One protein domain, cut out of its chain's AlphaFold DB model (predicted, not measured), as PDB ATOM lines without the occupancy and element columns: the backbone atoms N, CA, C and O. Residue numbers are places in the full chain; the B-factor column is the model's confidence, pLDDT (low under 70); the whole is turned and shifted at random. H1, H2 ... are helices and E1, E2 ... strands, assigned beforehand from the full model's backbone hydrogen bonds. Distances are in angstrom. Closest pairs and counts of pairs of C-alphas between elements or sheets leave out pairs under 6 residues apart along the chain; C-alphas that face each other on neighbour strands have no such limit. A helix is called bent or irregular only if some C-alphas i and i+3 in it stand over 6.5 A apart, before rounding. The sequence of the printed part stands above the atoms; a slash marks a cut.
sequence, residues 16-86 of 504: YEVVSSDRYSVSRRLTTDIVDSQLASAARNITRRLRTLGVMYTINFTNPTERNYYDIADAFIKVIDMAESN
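This is residues 16 to 86 of the 504 residues of an uncharacterized protein of Giardia intestinalis (strain P15) (UniProt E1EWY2). Two long helices, H1 and H2, run the same way at a slant to each other, the last part of H1 coming near the middle of H2 at Leu 50 and Ala 75 without clearly touching it, and a small two-stranded hairpin, E1 and E2, lies beyond the beginning of H1, away from H2. The long link of residues 53 to 65 leaves the end of H1, folds back and leads to the beginning of H2, whose interior is nearest to the last part of H1. The printed part has 71 residues with two named strands and two named helices, in the order E1, E2, H1, H2; the sheet has the order E1 - E2 and is antiparallel, and the class is mostly helix. The whole is loose, with a radius of gyration of the C-alphas of 15.8 A, and only just flat, spanning 45 by 30 by 15 A.

E1, residues 16 to 20, and E2, residues 25 to 29, form a hairpin, antiparallel with 158 degrees between their directions. The C-alphas of Val 18 and Ser 27, which face each other, are 4.4 A apart. N 17 and O 28 are within hydrogen-bond range at 2.8 A, and so are N 26 and O 19 at 3.0 A. E1 is apart from H1, residues 32 to 52. Both strands are apart from H2, residues 66 to 85. H1 and H2 are close but not clearly touching, with 2 pairs of C-alphas within 8 A; the closest C-alphas are those of Leu 50 and Ala 75, 7.5 A apart. Their lines stand at a steep tilt of 40 degrees, and they run the same way. Their centres are 16.3 A apart. In H1 and H2 every O i to N i+4 pair is within hydrogen-bond range.

E1 begins at C-alpha 16, at (-34.428, 32.786, 37.596), and is a strand of five residues, as is E2. H1 measures 30.1 A from C-alpha 32, at (-32.445, 25.364, 46.662), to C-alpha 52. H2 measures 28.7 A from C-alpha 66 to C-alpha 85, at (-51.355, -4.270, 28.771). Neither helix is bent.

The two C-alphas farthest apart are those of Tyr 24 and Ser 85, at 44.9 A. The printed part has no cut. The links from E1 to E2 and from E2 to H1 are tight, and the link from H1 to H2, with 13 residues, is long; its C-alphas lie 7 to 17 A from the mean of the C-alphas. The mean pLDDT of the printed part is 83.8, and residues 21 to 24 are under 70.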
ATOM      1  N   TYR A  16     -33.165  32.097  37.337       74.31
ATOM      2  CA  TYR A  16     -34.428  32.786  37.596       74.31
ATOM      3  C   TYR A  16     -35.551  32.081  36.841       74.31
ATOM      4  O   TYR A  16     -35.419  31.781  35.656       74.31
ATOM      5  N   GLU A  17     -36.671  31.852  37.517       76.62
ATOM      6  CA  GLU A  17     -37.922  31.421  36.903       76.62
ATOM      7  C   GLU A  17     -38.769  32.658  36.597       76.62
ATOM      8  O   GLU A  17     -38.975  33.504  37.468       76.62
ATOM      9  N   VAL A  18     -39.263  32.776  35.364       73.81
ATOM     10  CA  VAL A  18     -40.221  33.818  34.987       73.81
ATOM     11  C   VAL A  18     -41.608  33.198  34.979       73.81
ATOM     12  O   VAL A  18     -41.961  32.457  34.066       73.81
ATOM     13  N   VAL A  19     -42.404  33.516  35.997       73.94
ATOM     14  CA  VAL A  19     -43.807  33.104  36.062       73.94
ATOM     15  C   VAL A  19     -44.633  34.184  35.375       73.94
ATOM     16  O   VAL A  19     -44.771  35.295  35.896       73.94
ATOM     17  N   SER A  20     -45.147  33.878  34.185       72.56
ATOM     18  CA  SER A  20     -46.011  34.768  33.412       72.56
ATOM     19  C   SER A  20     -47.481  34.360  33.510       72.56
ATOM     20  O   SER A  20     -47.847  33.190  33.455       72.56
ATOM     21  N   SER A  21     -48.334  35.370  33.651       69.50
ATOM     22  CA  SER A  21     -49.776  35.318  33.412       69.50
ATOM     23  C   SER A  21     -50.123  36.293  32.288       69.50
ATOM     24  O   SER A  21     -49.307  37.155  31.951       69.50
ATOM     25  N   ASP A  22     -51.355  36.238  31.782       64.69
ATOM     26  CA  ASP A  22     -51.855  37.118  30.713       64.69
ATOM     27  C   ASP A  22     -51.691  38.625  30.995       64.69
ATOM     28  O   ASP A  22     -51.802  39.439  30.080       64.69
ATOM     29  N   ARG A  23     -51.452  39.024  32.255       53.34
ATOM     30  CA  ARG A  23     -51.339  40.435  32.660       53.34
ATOM     31  C   ARG A  23     -50.013  40.822  33.313       53.34
ATOM     32  O   ARG A  23     -49.698  42.007  33.321       53.34
ATOM     33  N   TYR A  24     -49.242  39.873  33.848       56.09
ATOM     34  CA  TYR A  24     -48.006  40.164  34.585       56.09
ATOM     35  C   TYR A  24     -46.997  39.024  34.485       56.09
ATOM     36  O   TYR A  24     -47.383  37.856  34.509       56.09
ATOM     37  N   SER A  25     -45.709  39.370  34.473       70.31
ATOM     38  CA  SER A  25     -44.593  38.435  34.621       70.31
ATOM     39  C   SER A  25     -43.759  38.799  35.845       70.31
ATOM     40  O   SER A  25     -43.294  39.935  35.949       70.31
ATOM     41  N   VAL A  26     -43.546  37.847  36.751       75.50
ATOM     42  CA  VAL A  26     -42.675  38.013  37.924       75.50
ATOM     43  C   VAL A  26     -41.486  37.071  37.782       75.50
ATOM     44  O   VAL A  26     -41.669  35.870  37.589       75.50
ATOM     45  N   SER A  27     -40.270  37.611  37.876       75.94
ATOM     46  CA  SER A  27     -39.048  36.813  37.958       75.94
ATOM     47  C   SER A  27     -38.741  36.468  39.416       75.94
ATOM     48  O   SER A  27     -38.658  37.341  40.281       75.94
ATOM     49  N   ARG A  28     -38.577  35.177  39.706       76.81
ATOM     50  CA  ARG A  28     -38.217  34.654  41.027       76.81
ATOM     51  C   ARG A  28     -36.859  33.969  40.936       76.81
ATOM     52  O   ARG A  28     -36.640  33.161  40.042       76.81
ATOM     53  N   ARG A  29     -35.946  34.269  41.865       77.88
ATOM     54  CA  ARG A  29     -34.673  33.540  41.984       77.88
ATOM     55  C   ARG A  29     -34.961  32.097  42.402       77.88
ATOM     56  O   ARG A  29     -35.681  31.891  43.374       77.88
ATOM     57  N   LEU A  30     -34.403  31.122  41.697       76.69
ATOM     58  CA  LEU A  30     -34.474  29.704  42.036       76.69
ATOM     59  C   LEU A  30     -33.426  29.405  43.111       76.69
ATOM     60  O   LEU A  30     -32.263  29.150  42.813       76.69
ATOM     61  N   THR A  31     -33.828  29.498  44.377       81.88
ATOM     62  CA  THR A  31     -33.023  28.989  45.495       81.88
ATOM     63  C   THR A  31     -33.251  27.486  45.664       81.88
ATOM     64  O   THR A  31     -34.261  26.951  45.199       81.88
ATOM     65  N   THR A  32     -32.338  26.801  46.353       79.75
ATOM     66  CA  THR A  32     -32.445  25.364  46.662       79.75
ATOM     67  C   THR A  32     -33.780  25.016  47.316       79.75
ATOM     68  O   THR A  32     -34.448  24.093  46.872       79.75
ATOM     69  N   ASP A  33     -34.248  25.830  48.265       81.62
ATOM     70  CA  ASP A  33     -35.534  25.623  48.947       81.62
ATOM     71  C   ASP A  33     -36.731  25.713  47.991       81.62
ATOM     72  O   ASP A  33     -37.735  25.013  48.141       81.62
ATOM     73  N   ILE A  34     -36.641  26.592  46.988       80.06
ATOM     74  CA  ILE A  34     -37.693  26.776  45.986       80.06
ATOM     75  C   ILE A  34     -37.743  25.555  45.078       80.06
ATOM     76  O   ILE A  34     -38.825  25.005  44.864       80.06
ATOM     77  N   VAL A  35     -36.583  25.104  44.610       83.19
ATOM     78  CA  VAL A  35     -36.453  23.896  43.793       83.19
ATOM     79  C   VAL A  35     -36.942  22.672  44.570       83.19
ATOM     80  O   VAL A  35     -37.797  21.941  44.074       83.19
ATOM     81  N   ASP A  36     -36.515  22.497  45.820       87.00
ATOM     82  CA  ASP A  36     -36.945  21.389  46.676       87.00
ATOM     83  C   ASP A  36     -38.451  21.421  46.949       87.00
ATOM     84  O   ASP A  36     -39.113  20.382  46.931       87.00
ATOM     85  N   SER A  37     -39.045  22.605  47.126       86.31
ATOM     86  CA  SER A  37     -40.497  22.736  47.288       86.31
ATOM     87  C   SER A  37     -41.274  22.321  46.030       86.31
ATOM     88  O   SER A  37     -42.299  21.635  46.130       86.31
ATOM     89  N   GLN A  38     -40.773  22.677  44.841       87.00
ATOM     90  CA  GLN A  38     -41.359  22.282  43.558       87.00
ATOM     91  C   GLN A  38     -41.207  20.774  43.331       87.00
ATOM     92  O   GLN A  38     -42.183  20.103  42.984       87.00
ATOM     93  N   LEU A  39     -40.025  20.222  43.609       88.62
ATOM     94  CA  LEU A  39     -39.737  18.791  43.523       88.62
ATOM     95  C   LEU A  39     -40.586  17.975  44.503       88.62
ATOM     96  O   LEU A  39     -41.159  16.959  44.112       88.62
ATOM     97  N   ALA A  40     -40.749  18.431  45.747       88.12
ATOM     98  CA  ALA A  40     -41.612  17.786  46.734       88.12
ATOM     99  C   ALA A  40     -43.090  17.814  46.307       88.12
ATOM    100  O   ALA A  40     -43.807  16.822  46.465       88.12
ATOM    101  N   SER A  41     -43.557  18.929  45.736       90.62
ATOM    102  CA  SER A  41     -44.912  19.043  45.186       90.62
ATOM    103  C   SER A  41     -45.130  18.080  44.013       90.62
ATOM    104  O   SER A  41     -46.108  17.322  43.995       90.62
ATOM    105  N   ALA A  42     -44.184  18.032  43.071       88.88
ATOM    106  CA  ALA A  42     -44.206  17.097  41.954       88.88
ATOM    107  C   ALA A  42     -44.207  15.640  42.444       88.88
ATOM    108  O   ALA A  42     -45.069  14.857  42.047       88.88
ATOM    109  N   ALA A  43     -43.321  15.295  43.379       90.69
ATOM    110  CA  ALA A  43     -43.215  13.964  43.967       90.69
ATOM    111  C   ALA A  43     -44.532  13.503  44.619       90.69
ATOM    112  O   ALA A  43     -44.986  12.378  44.387       90.69
ATOM    113  N   ARG A  44     -45.212  14.389  45.364       90.62
ATOM    114  CA  ARG A  44     -46.541  14.115  45.943       90.62
ATOM    115  C   ARG A  44     -47.599  13.884  44.867       90.62
ATOM    116  O   ARG A  44     -48.386  12.944  44.985       90.62
ATOM    117  N   ASN A  45     -47.617  14.708  43.819       92.69
ATOM    118  CA  ASN A  45     -48.572  14.575  42.717       92.69
ATOM    119  C   ASN A  45     -48.388  13.265  41.947       92.69
ATOM    120  O   ASN A  45     -49.372  12.566  41.690       92.69
ATOM    121  N   ILE A  46     -47.146  12.896  41.623       90.81
ATOM    122  CA  ILE A  46     -46.862  11.631  40.938       90.81
ATOM    123  C   ILE A  46     -47.216  10.457  41.853       90.81
ATOM    124  O   ILE A  46     -47.945   9.568  41.427       90.81
ATOM    125  N   THR A  47     -46.824  10.492  43.129       91.50
ATOM    126  CA  THR A  47     -47.194   9.455  44.109       91.50
ATOM    127  C   THR A  47     -48.715   9.275  44.203       91.50
ATOM    128  O   THR A  47     -49.211   8.151  44.221       91.50
ATOM    129  N   ARG A  48     -49.492  10.368  44.211       92.44
ATOM    130  CA  ARG A  48     -50.962  10.300  44.213       92.44
ATOM    131  C   ARG A  48     -51.504   9.636  42.944       92.44
ATOM    132  O   ARG A  48     -52.399   8.802  43.047       92.44
ATOM    133  N   ARG A  49     -50.958   9.973  41.771       90.50
ATOM    134  CA  ARG A  49     -51.339   9.362  40.484       90.50
ATOM    135  C   ARG A  49     -50.978   7.878  40.411       90.50
ATOM    136  O   ARG A  49     -51.796   7.076  39.973       90.50
ATOM    137  N   LEU A  50     -49.802   7.492  40.893       90.56
ATOM    138  CA  LEU A  50     -49.417   6.083  40.979       90.56
ATOM    139  C   LEU A  50     -50.409   5.289  41.829       90.56
ATOM    140  O   LEU A  50     -50.884   4.246  41.391       90.56
ATOM    141  N   ARG A  51     -50.826   5.834  42.981       90.69
ATOM    142  CA  ARG A  51     -51.842   5.180  43.819       90.69
ATOM    143  C   ARG A  51     -53.188   5.029  43.122       90.69
ATOM    144  O   ARG A  51     -53.819   3.992  43.291       90.69
ATOM    145  N   THR A  52     -53.623   6.014  42.329       89.12
ATOM    146  CA  THR A  52     -54.864   5.879  41.541       89.12
ATOM    147  C   THR A  52     -54.778   4.778  40.485       89.12
ATOM    148  O   THR A  52     -55.801   4.199  40.141       89.12
ATOM    149  N   LEU A  53     -53.570   4.456  40.019       86.19
ATOM    150  CA  LEU A  53     -53.304   3.339  39.111       86.19
ATOM    151  C   LEU A  53     -53.039   2.014  39.858       86.19
ATOM    152  O   LEU A  53     -52.705   1.021  39.228       86.19
ATOM    153  N   GLY A  54     -53.149   1.981  41.192       86.88
ATOM    154  CA  GLY A  54     -52.871   0.789  42.006       86.88
ATOM    155  C   GLY A  54     -51.386   0.538  42.303       86.88
ATOM    156  O   GLY A  54     -51.046  -0.455  42.943       86.88
ATOM    157  N   VAL A  55     -50.487   1.443  41.905       88.75
ATOM    158  CA  VAL A  55     -49.039   1.336  42.126       88.75
ATOM    159  C   VAL A  55     -48.660   1.999  43.454       88.75
ATOM    160  O   VAL A  55     -48.751   3.216  43.612       88.75
ATOM    161  N   MET A  56     -48.233   1.195  44.430       87.75
ATOM    162  CA  MET A  56     -47.983   1.628  45.817       87.75
ATOM    163  C   MET A  56     -46.520   2.022  46.086       87.75
ATOM    164  O   MET A  56     -45.946   1.621  47.095       87.75
ATOM    165  N   TYR A  57     -45.913   2.820  45.206       86.75
ATOM    166  CA  TYR A  57     -44.596   3.418  45.460       86.75
ATOM    167  C   TYR A  57     -44.726   4.857  45.949       86.75
ATOM    168  O   TYR A  57     -45.634   5.588  45.546       86.75
ATOM    169  N   THR A  58     -43.801   5.266  46.816       86.62
ATOM    170  CA  THR A  58     -43.663   6.661  47.243       86.62
ATOM    171  C   THR A  58     -42.449   7.249  46.552       86.62
ATOM    172  O   THR A  58     -41.330   6.804  46.780       86.62
ATOM    173  N   ILE A  59     -42.676   8.242  45.701       88.44
ATOM    174  CA  ILE A  59     -41.603   8.922  44.982       88.44
ATOM    175  C   ILE A  59     -41.106  10.069  45.850       88.44
ATOM    176  O   ILE A  59     -41.906  10.847  46.373       88.44
ATOM    177  N   ASN A  60     -39.786  10.182  45.977       88.25
ATOM    178  CA  ASN A  60     -39.127  11.329  46.576       88.25
ATOM    179  C   ASN A  60     -38.008  11.834  45.653       88.25
ATOM    180  O   ASN A  60     -37.086  11.084  45.341       88.25
ATOM    181  N   PHE A  61     -38.093  13.105  45.259       86.12
ATOM    182  CA  PHE A  61     -37.076  13.792  44.457       86.12
ATOM    183  C   PHE A  61     -36.188  14.735  45.274       86.12
ATOM    184  O   PHE A  61     -35.155  15.165  44.776       86.12
ATOM    185  N   THR A  62     -36.564  15.056  46.514       86.62
ATOM    186  CA  THR A  62     -35.732  15.864  47.414       86.62
ATOM    187  C   THR A  62     -34.728  14.953  48.107       86.62
ATOM    188  O   THR A  62     -35.136  14.047  48.840       86.62
ATOM    189  N   ASN A  63     -33.436  15.165  47.850       83.75
ATOM    190  CA  ASN A  63     -32.331  14.339  48.357       83.75
ATOM    191  C   ASN A  63     -32.599  12.823  48.215       83.75
ATOM    192  O   ASN A  63     -32.740  12.110  49.214       83.75
ATOM    193  N   PRO A  64     -32.740  12.316  46.976       85.00
ATOM    194  CA  PRO A  64     -33.095  10.924  46.734       85.00
ATOM    195  C   PRO A  64     -31.978   9.975  47.185       85.00
ATOM    196  O   PRO A  64     -30.803  10.167  46.876       85.00
ATOM    197  N   THR A  65     -32.362   8.914  47.894       88.94
ATOM    198  CA  THR A  65     -31.461   7.792  48.182       88.94
ATOM    199  C   THR A  65     -31.362   6.870  46.968       88.94
ATOM    200  O   THR A  65     -32.243   6.879  46.110       88.94
ATOM    201  N   GLU A  66     -30.336   6.021  46.916       89.56
ATOM    202  CA  GLU A  66     -30.187   5.019  45.850       89.56
ATOM    203  C   GLU A  66     -31.448   4.151  45.693       89.56
ATOM    204  O   GLU A  66     -31.947   3.940  44.590       89.56
ATOM    205  N   ARG A  67     -32.047   3.746  46.818       88.19
ATOM    206  CA  ARG A  67     -33.305   2.995  46.846       88.19
ATOM    207  C   ARG A  67     -34.467   3.753  46.205       88.19
ATOM    208  O   ARG A  67     -35.250   3.144  45.485       88.19
ATOM    209  N   ASN A  68     -34.555   5.068  46.418       87.25
ATOM    210  CA  ASN A  68     -35.615   5.878  45.819       87.25
ATOM    211  C   ASN A  68     -35.533   5.846  44.290       87.25
ATOM    212  O   ASN A  68     -36.570   5.827  43.636       87.25
ATOM    213  N   TYR A  69     -34.330   5.810  43.710       88.44
ATOM    214  CA  TYR A  69     -34.174   5.710  42.259       88.44
ATOM    215  C   TYR A  69     -34.707   4.383  41.711       88.44
ATOM    216  O   TYR A  69     -35.397   4.391  40.692       88.44
ATOM    217  N   TYR A  70     -34.461   3.268  42.405       91.50
ATOM    218  CA  TYR A  70     -35.038   1.974  42.031       91.50
ATOM    219  C   TYR A  70     -36.562   1.954  42.200       91.50
ATOM    220  O   TYR A  70     -37.260   1.538  41.283       91.50
ATOM    221  N   ASP A  71     -37.092   2.485  43.307       87.75
ATOM    222  CA  ASP A  71     -38.542   2.575  43.534       87.75
ATOM    223  C   ASP A  71     -39.237   3.430  42.456       87.75
ATOM    224  O   ASP A  71     -40.342   3.114  42.012       87.75
ATOM    225  N   ILE A  72     -38.584   4.505  42.000       90.25
ATOM    226  CA  ILE A  72     -39.056   5.348  40.894       90.25
ATOM    227  C   ILE A  72     -39.034   4.574  39.571       90.25
ATOM    228  O   ILE A  72     -40.023   4.597  38.836       90.25
ATOM    229  N   ALA A  73     -37.924   3.899  39.263       90.81
ATOM    230  CA  ALA A  73     -37.780   3.125  38.035       90.81
ATOM    231  C   ALA A  73     -38.823   1.999  37.962       90.81
ATOM    232  O   ALA A  73     -39.547   1.902  36.972       90.81
ATOM    233  N   ASP A  74     -38.983   1.227  39.036       91.12
ATOM    234  CA  ASP A  74     -39.978   0.159  39.141       91.12
ATOM    235  C   ASP A  74     -41.409   0.689  39.020       91.12
ATOM    236  O   ASP A  74     -42.256   0.072  38.368       91.12
ATOM    237  N   ALA A  75     -41.703   1.838  39.635       90.50
ATOM    238  CA  ALA A  75     -43.008   2.470  39.508       90.50
ATOM    239  C   ALA A  75     -43.313   2.840  38.052       90.50
ATOM    240  O   ALA A  75     -44.426   2.594  37.584       90.50
ATOM    241  N   PHE A  76     -42.341   3.399  37.329       89.56
ATOM    242  CA  PHE A  76     -42.518   3.748  35.922       89.56
ATOM    243  C   PHE A  76     -42.623   2.525  35.022       89.56
ATOM    244  O   PHE A  76     -43.502   2.515  34.164       89.56
ATOM    245  N   ILE A  77     -41.818   1.486  35.248       91.62
ATOM    246  CA  ILE A  77     -41.920   0.223  34.506       91.62
ATOM    247  C   ILE A  77     -43.326  -0.358  34.664       91.62
ATOM    248  O   ILE A  77     -43.990  -0.607  33.666       91.62
ATOM    249  N   LYS A  78     -43.858  -0.438  35.891       90.19
ATOM    250  CA  LYS A  78     -45.231  -0.927  36.114       90.19
ATOM    251  C   LYS A  78     -46.289  -0.071  35.423       90.19
ATOM    252  O   LYS A  78     -47.278  -0.605  34.934       90.19
ATOM    253  N   VAL A  79     -46.120   1.251  35.389       89.06
ATOM    254  CA  VAL A  79     -47.044   2.138  34.662       89.06
ATOM    255  C   VAL A  79     -46.975   1.905  33.155       89.06
ATOM    256  O   VAL A  79     -48.020   1.890  32.508       89.06
ATOM    257  N   ILE A  80     -45.777   1.703  32.608       87.31
ATOM    258  CA  ILE A  80     -45.575   1.375  31.195       87.31
ATOM    259  C   ILE A  80     -46.216   0.022  30.882       87.31
ATOM    260  O   ILE A  80     -47.043  -0.043  29.979       87.31
ATOM    261  N   ASP A  81     -45.964  -1.008  31.688       86.69
ATOM    262  CA  ASP A  81     -46.564  -2.334  31.527       86.69
ATOM    263  C   ASP A  81     -48.097  -2.280  31.603       86.69
ATOM    264  O   ASP A  81     -48.792  -2.937  30.830       86.69
ATOM    265  N   MET A  82     -48.669  -1.465  32.496       83.69
ATOM    266  CA  MET A  82     -50.119  -1.231  32.546       83.69
ATOM    267  C   MET A  82     -50.632  -0.516  31.290       83.69
ATOM    268  O   MET A  82     -51.679  -0.874  30.752       83.69
ATOM    269  N   ALA A  83     -49.901   0.479  30.784       80.62
ATOM    270  CA  ALA A  83     -50.261   1.174  29.552       80.62
ATOM    271  C   ALA A  83     -50.171   0.251  28.324       80.62
ATOM    272  O   ALA A  83     -51.008   0.337  27.423       80.62
ATOM    273  N   GLU A  84     -49.192  -0.651  28.302       79.38
ATOM    274  CA  GLU A  84     -48.977  -1.637  27.248       79.38
ATOM    275  C   GLU A  84     -49.882  -2.862  27.364       79.38
ATOM    276  O   GLU A  84     -50.154  -3.495  26.347       79.38
ATOM    277  N   SER A  85     -50.376  -3.196  28.553       75.31
ATOM    278  CA  SER A  85     -51.355  -4.270  28.771       75.31
ATOM    279  C   SER A  85     -52.801  -3.805  28.616       75.31
ATOM    280  O   SER A  85     -53.697  -4.650  28.567       75.31
ATOM    281  N   ASN A  86     -53.046  -2.497  28.451       73.75
ATOM    282  CA  ASN A  86     -54.357  -2.002  28.035       73.75
ATOM    283  C   ASN A  86     -54.825  -2.751  26.780       73.75
ATOM    284  O   ASN A  86     -54.086  -2.880  25.796       73.75
TER     285      ASN A  86